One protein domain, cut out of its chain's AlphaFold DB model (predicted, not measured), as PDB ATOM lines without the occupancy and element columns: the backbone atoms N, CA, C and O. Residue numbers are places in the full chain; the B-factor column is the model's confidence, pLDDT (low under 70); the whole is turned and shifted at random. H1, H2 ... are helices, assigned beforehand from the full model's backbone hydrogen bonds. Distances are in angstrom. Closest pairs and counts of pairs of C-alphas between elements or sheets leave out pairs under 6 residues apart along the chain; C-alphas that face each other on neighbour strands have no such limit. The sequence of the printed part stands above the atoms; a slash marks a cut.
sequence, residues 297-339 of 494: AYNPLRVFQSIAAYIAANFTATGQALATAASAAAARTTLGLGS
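AT A GLANCE: This is residues 297 to 339 of the 494 residues of an uncharacterized protein of Cyanobium sp (UniProt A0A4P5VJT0). What does the model look like? It is a flat, loose zigzag of three helices: the long H1 comes down to a tight turn and makes a V with the short H2, and H2 then turns back into the short H3, side by side with it as a helical hairpin. The first part, residues 297 to 307, of which 300 to 307 belong to H1, stands free as an arm at one end. What is it made of, and how large is it? The printed part has 43 residues with three named helices in the order H1, H2, H3 and no named strand, and its class is all helix. The whole is loose, with a radius of gyration of the C-alphas of 13.1 A and spans of 47 by 19 by 7 A.

HOW THE PARTS SIT: How does the first helix stand to the second? H1, residues 300 to 314, and H2, residues 317 to 323, are close but not clearly touching, with 2 pairs of C-alphas within 8 A. Their closest C-alphas are those of Ile 311 and Gln 320, 6.5 A apart. They run opposite ways at a steep tilt of 45 degrees. What follows next along the printed part? H3, residues 328 to 334, touches H2, and their closest C-alphas are those of Leu 322 and Ala 331, 5.5 A apart. The two form a helical hairpin, running opposite ways at a shallow tilt of 3 degrees. Does the first helix reach the third? H1 and H3 are apart. What do the backbone N and O atoms show? In H1, H2 and H3 every O i to N i+4 pair is within hydrogen-bond range.

IN THESE COORDINATES: Where does H1 run? It begins at C-alpha 300, at (-57.754, -56.794, 54.937), and ends at C-alpha 314, at (-52.615, -40.554, 42.100), 21.3 A from first to last C-alpha. Where are the two shorter helices? H2 runs 10.0 A from C-alpha 317 to C-alpha 323. H3 runs 9.9 A from C-alpha 328 to C-alpha 334, the latter at (-35.666, -45.687, 40.933).

THE WHOLE: How far does the printed part reach? The two C-alphas farthest apart are those of Ala 297 and Ser 339, at 46.9 A. Without residues 297 to 307 the body has 32 residues and spans 32 by 15 by 6 A. Is there a cut, or a long link? The printed part has no cut, and the links from H1 to H2 and from H2 to H3 are both tight. Where is confidence low? The mean pLDDT of the printed part is 81.8, and residues 297 to 302 are under 70.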
ATOM      1  N   ALA A 297     -67.969 -55.448  57.038       52.56
ATOM      2  CA  ALA A 297     -66.616 -55.741  57.492       52.56
ATOM      3  C   ALA A 297     -65.673 -55.760  56.277       52.56
ATOM      4  O   ALA A 297     -65.834 -56.565  55.356       52.56
ATOM      5  N   TYR A 298     -64.689 -54.860  56.244       56.72
ATOM      6  CA  TYR A 298     -63.678 -54.860  55.189       56.72
ATOM      7  C   TYR A 298     -62.645 -55.955  55.473       56.72
ATOM      8  O   TYR A 298     -61.885 -55.879  56.434       56.72
ATOM      9  N   ASN A 299     -62.595 -56.970  54.610       62.00
ATOM     10  CA  ASN A 299     -61.476 -57.911  54.551       62.00
ATOM     11  C   ASN A 299     -60.154 -57.118  54.377       62.00
ATOM     12  O   ASN A 299     -60.114 -56.249  53.501       62.00
ATOM     13  N   PRO A 300     -59.070 -57.419  55.122       63.16
ATOM     14  CA  PRO A 300     -57.754 -56.794  54.937       63.16
ATOM     15  C   PRO A 300     -57.298 -56.712  53.471       63.16
ATOM     16  O   PRO A 300     -56.776 -55.690  53.039       63.16
ATOM     17  N   LEU A 301     -57.584 -57.734  52.661       69.12
ATOM     18  CA  LEU A 301     -57.306 -57.762  51.225       69.12
ATOM     19  C   LEU A 301     -58.019 -56.639  50.454       69.12
ATOM     20  O   LEU A 301     -57.430 -56.061  49.547       69.12
ATOM     21  N   ARG A 302     -59.264 -56.298  50.813       68.44
ATOM     22  CA  ARG A 302     -60.013 -55.183  50.199       68.44
ATOM     23  C   ARG A 302     -59.404 -53.830  50.562       68.44
ATOM     24  O   ARG A 302     -59.379 -52.943  49.718       68.44
ATOM     25  N   VAL A 303     -58.880 -53.695  51.782       75.88
ATOM     26  CA  VAL A 303     -58.166 -52.489  52.228       75.88
ATOM     27  C   VAL A 303     -56.840 -52.343  51.477       75.88
ATOM     28  O   VAL A 303     -56.529 -51.269  50.975       75.88
ATOM     29  N   PHE A 304     -56.086 -53.431  51.302       72.31
ATOM     30  CA  PHE A 304     -54.869 -53.398  50.486       72.31
ATOM     31  C   PHE A 304     -55.159 -53.081  49.014       72.31
ATOM     32  O   PHE A 304     -54.430 -52.304  48.401       72.31
ATOM     33  N   GLN A 305     -56.242 -53.624  48.452       76.69
ATOM     34  CA  GLN A 305     -56.673 -53.330  47.083       76.69
ATOM     35  C   GLN A 305     -57.072 -51.860  46.896       76.69
ATOM     36  O   GLN A 305     -56.693 -51.264  45.890       76.69
ATOM     37  N   SER A 306     -57.791 -51.252  47.846       75.25
ATOM     38  CA  SER A 306     -58.180 -49.840  47.746       75.25
ATOM     39  C   SER A 306     -56.984 -48.894  47.888       75.25
ATOM     40  O   SER A 306     -56.895 -47.912  47.154       75.25
ATOM     41  N   ILE A 307     -56.020 -49.219  48.756       79.81
ATOM     42  CA  ILE A 307     -54.759 -48.474  48.879       79.81
ATOM     43  C   ILE A 307     -53.938 -48.591  47.589       79.81
ATOM     44  O   ILE A 307     -53.442 -47.585  47.084       79.81
ATOM     45  N   ALA A 308     -53.834 -49.792  47.011       79.50
ATOM     46  CA  ALA A 308     -53.148 -49.997  45.738       79.50
ATOM     47  C   ALA A 308     -53.820 -49.221  44.591       79.50
ATOM     48  O   ALA A 308     -53.130 -48.581  43.798       79.50
ATOM     49  N   ALA A 309     -55.157 -49.212  44.535       79.81
ATOM     50  CA  ALA A 309     -55.917 -48.442  43.551       79.81
ATOM     51  C   ALA A 309     -55.714 -46.927  43.722       79.81
ATOM     52  O   ALA A 309     -55.518 -46.215  42.739       79.81
ATOM     53  N   TYR A 310     -55.692 -46.436  44.963       83.25
ATOM     54  CA  TYR A 310     -55.396 -45.035  45.261       83.25
ATOM     55  C   TYR A 310     -53.979 -44.643  44.821       83.25
ATOM     56  O   TYR A 310     -53.799 -43.595  44.198       83.25
ATOM     57  N   ILE A 311     -52.979 -45.491  45.090       84.12
ATOM     58  CA  ILE A 311     -51.594 -45.267  44.655       84.12
ATOM     59  C   ILE A 311     -51.505 -45.246  43.120       84.12
ATOM     60  O   ILE A 311     -50.896 -44.340  42.553       84.12
ATOM     61  N   ALA A 312     -52.167 -46.183  42.439       83.69
ATOM     62  CA  ALA A 312     -52.175 -46.253  40.979       83.69
ATOM     63  C   ALA A 312     -52.838 -45.032  40.316       83.69
ATOM     64  O   ALA A 312     -52.381 -44.580  39.269       83.69
ATOM     65  N   ALA A 313     -53.897 -44.492  40.929       85.69
ATOM     66  CA  ALA A 313     -54.646 -43.355  40.399       85.69
ATOM     67  C   ALA A 313     -53.961 -41.995  40.624       85.69
ATOM     68  O   ALA A 313     -54.192 -41.071  39.849       85.69
ATOM     69  N   ASN A 314     -53.140 -41.858  41.671       88.06
ATOM     70  CA  ASN A 314     -52.615 -40.554  42.100       88.06
ATOM     71  C   ASN A 314     -51.095 -40.393  41.943       88.06
ATOM     72  O   ASN A 314     -50.598 -39.272  42.027       88.06
ATOM     73  N   PHE A 315     -50.345 -41.474  41.709       89.38
ATOM     74  CA  PHE A 315     -48.889 -41.420  41.546       89.38
ATOM     75  C   PHE A 315     -48.462 -41.786  40.124       89.38
ATOM     76  O   PHE A 315     -49.006 -42.693  39.494       89.38
ATOM     77  N   THR A 316     -47.415 -41.115  39.638       90.69
ATOM     78  CA  THR A 316     -46.720 -41.493  38.399       90.69
ATOM     79  C   THR A 316     -46.041 -42.852  38.551       90.69
ATOM     80  O   THR A 316     -45.798 -43.300  39.668       90.69
ATOM     81  N   ALA A 317     -45.650 -43.493  37.445       86.12
ATOM     82  CA  ALA A 317     -44.915 -44.762  37.488       86.12
ATOM     83  C   ALA A 317     -43.673 -44.702  38.408       86.12
ATOM     84  O   ALA A 317     -43.437 -45.615  39.196       86.12
ATOM     85  N   THR A 318     -42.925 -43.591  38.383       87.50
ATOM     86  CA  THR A 318     -41.792 -43.349  39.291       87.50
ATOM     87  C   THR A 318     -42.238 -43.199  40.747       87.50
ATOM     88  O   THR A 318     -41.609 -43.759  41.642       87.50
ATOM     89  N   GLY A 319     -43.334 -42.476  40.996       89.44
ATOM     90  CA  GLY A 319     -43.903 -42.317  42.336       89.44
ATOM     91  C   GLY A 319     -44.393 -43.640  42.928       89.44
ATOM     92  O   GLY A 319     -44.132 -43.914  44.096       89.44
ATOM     93  N   GLN A 320     -45.019 -44.492  42.115       88.69
ATOM     94  CA  GLN A 320     -45.433 -45.840  42.512       88.69
ATOM     95  C   GLN A 320     -44.215 -46.701  42.865       88.69
ATOM     96  O   GLN A 320     -44.168 -47.272  43.951       88.69
ATOM     97  N   ALA A 321     -43.190 -46.717  42.005       88.38
ATOM     98  CA  ALA A 321     -41.954 -47.465  42.239       88.38
ATOM     99  C   ALA A 321     -41.187 -46.999  43.491       88.38
ATOM    100  O   ALA A 321     -40.512 -47.804  44.133       88.38
ATOM    101  N   LEU A 322     -41.290 -45.715  43.855       91.00
ATOM    102  CA  LEU A 322     -40.723 -45.180  45.093       91.00
ATOM    103  C   LEU A 322     -41.560 -45.568  46.323       91.00
ATOM    104  O   LEU A 322     -40.993 -45.979  47.332       91.00
ATOM    105  N   ALA A 323     -42.891 -45.482  46.234       84.75
ATOM    106  CA  ALA A 323     -43.811 -45.831  47.321       84.75
ATOM    107  C   ALA A 323     -43.767 -47.324  47.686       84.75
ATOM    108  O   ALA A 323     -43.997 -47.687  48.838       84.75
ATOM    109  N   THR A 324     -43.442 -48.187  46.721       84.19
ATOM    110  CA  THR A 324     -43.284 -49.634  46.926       84.19
ATOM    111  C   THR A 324     -41.821 -50.072  47.057       84.19
ATOM    112  O   THR A 324     -41.536 -51.267  46.987       84.19
ATOM    113  N   ALA A 325     -40.867 -49.144  47.196       89.00
ATOM    114  CA  ALA A 325     -39.451 -49.489  47.275       89.00
ATOM    115  C   ALA A 325     -39.142 -50.271  48.565       89.00
ATOM    116  O   ALA A 325     -39.336 -49.777  49.672       89.00
ATOM    117  N   ALA A 326     -38.586 -51.478  48.426       90.75
ATOM    118  CA  ALA A 326     -38.270 -52.346  49.565       90.75
ATOM    119  C   ALA A 326     -37.064 -51.871  50.407       90.75
ATOM    120  O   ALA A 326     -36.814 -52.406  51.485       90.75
ATOM    121  N   SER A 327     -36.277 -50.907  49.914       89.69
ATOM    122  CA  SER A 327     -35.117 -50.354  50.623       89.69
ATOM    123  C   SER A 327     -34.705 -48.978  50.090       89.69
ATOM    124  O   SER A 327     -35.054 -48.590  48.972       89.69
ATOM    125  N   ALA A 328     -33.863 -48.269  50.849       86.62
ATOM    126  CA  ALA A 328     -33.251 -47.017  50.401       86.62
ATOM    127  C   ALA A 328     -32.395 -47.192  49.126       86.62
ATOM    128  O   ALA A 328     -32.304 -46.275  48.313       86.62
ATOM    129  N   ALA A 329     -31.789 -48.367  48.915       86.88
ATOM    130  CA  ALA A 329     -31.043 -48.666  47.690       86.88
ATOM    131  C   ALA A 329     -31.966 -48.805  46.469       86.88
ATOM    132  O   ALA A 329     -31.653 -48.275  45.400       86.88
ATOM    133  N   ALA A 330     -33.126 -49.446  46.642       88.00
ATOM    134  CA  ALA A 330     -34.148 -49.524  45.602       88.00
ATOM    135  C   ALA A 330     -34.681 -48.126  45.248       88.00
ATOM    136  O   ALA A 330     -34.750 -47.781  44.073       88.00
ATOM    137  N   ALA A 331     -34.936 -47.275  46.249       91.38
ATOM    138  CA  ALA A 331     -35.344 -45.885  46.032       91.38
ATOM    139  C   ALA A 331     -34.309 -45.077  45.222       91.38
ATOM    140  O   ALA A 331     -34.669 -44.406  44.256       91.38
ATOM    141  N   ARG A 332     -33.012 -45.176  45.555       89.56
ATOM    142  CA  ARG A 332     -31.937 -44.503  44.795       89.56
ATOM    143  C   ARG A 332     -31.815 -45.007  43.359       89.56
ATOM    144  O   ARG A 332     -31.510 -44.216  42.470       89.56
ATOM    145  N   THR A 333     -32.073 -46.298  43.143       88.56
ATOM    146  CA  THR A 333     -32.104 -46.909  41.807       88.56
ATOM    147  C   THR A 333     -33.266 -46.349  40.987       88.56
ATOM    148  O   THR A 333     -33.050 -45.895  39.869       88.56
ATOM    149  N   THR A 334     -34.472 -46.283  41.565       89.31
ATOM    150  CA  THR A 334     -35.666 -45.687  40.933       89.31
ATOM    151  C   THR A 334     -35.459 -44.218  40.559       89.31
ATOM    152  O   THR A 334     -35.934 -43.770  39.520       89.31
ATOM    153  N   LEU A 335     -34.737 -43.465  41.391       88.94
ATOM    154  CA  LEU A 335     -34.418 -42.056  41.147       88.94
ATOM    155  C   LEU A 335     -33.207 -41.847  40.218       88.94
ATOM    156  O   LEU A 335     -32.882 -40.706  39.904       88.94
ATOM    157  N   GLY A 336     -32.522 -42.915  39.796       87.00
ATOM    158  CA  GLY A 336     -31.353 -42.822  38.918       87.00
ATOM    159  C   GLY A 336     -30.149 -42.108  39.545       87.00
ATOM    160  O   GLY A 336     -29.306 -41.591  38.822       87.00
ATOM    161  N   LEU A 337     -30.040 -42.073  40.878       81.31
ATOM    162  CA  LEU A 337     -29.028 -41.275  41.592       81.31
ATOM    163  C   LEU A 337     -27.594 -41.848  41.507       81.31
ATOM    164  O   LEU A 337     -26.653 -41.241  42.018       81.31
ATOM    165  N   GLY A 338     -27.422 -43.006  40.861       80.12
ATOM    166  CA  GLY A 338     -26.127 -43.658  40.649       80.12
ATOM    167  C   GLY A 338     -25.439 -44.132  41.937       80.12
ATOM    168  O   GLY A 338     -25.979 -44.042  43.041       80.12
ATOM    169  N   SER A 339     -24.219 -44.653  41.797       72.38
ATOM    170  CA  SER A 339     -23.364 -45.068  42.923       72.38
ATOM    171  C   SER A 339     -22.839 -43.885  43.746       72.38
ATOM    172  O   SER A 339     -22.463 -44.052  44.910       72.38
TER     173      SER A 339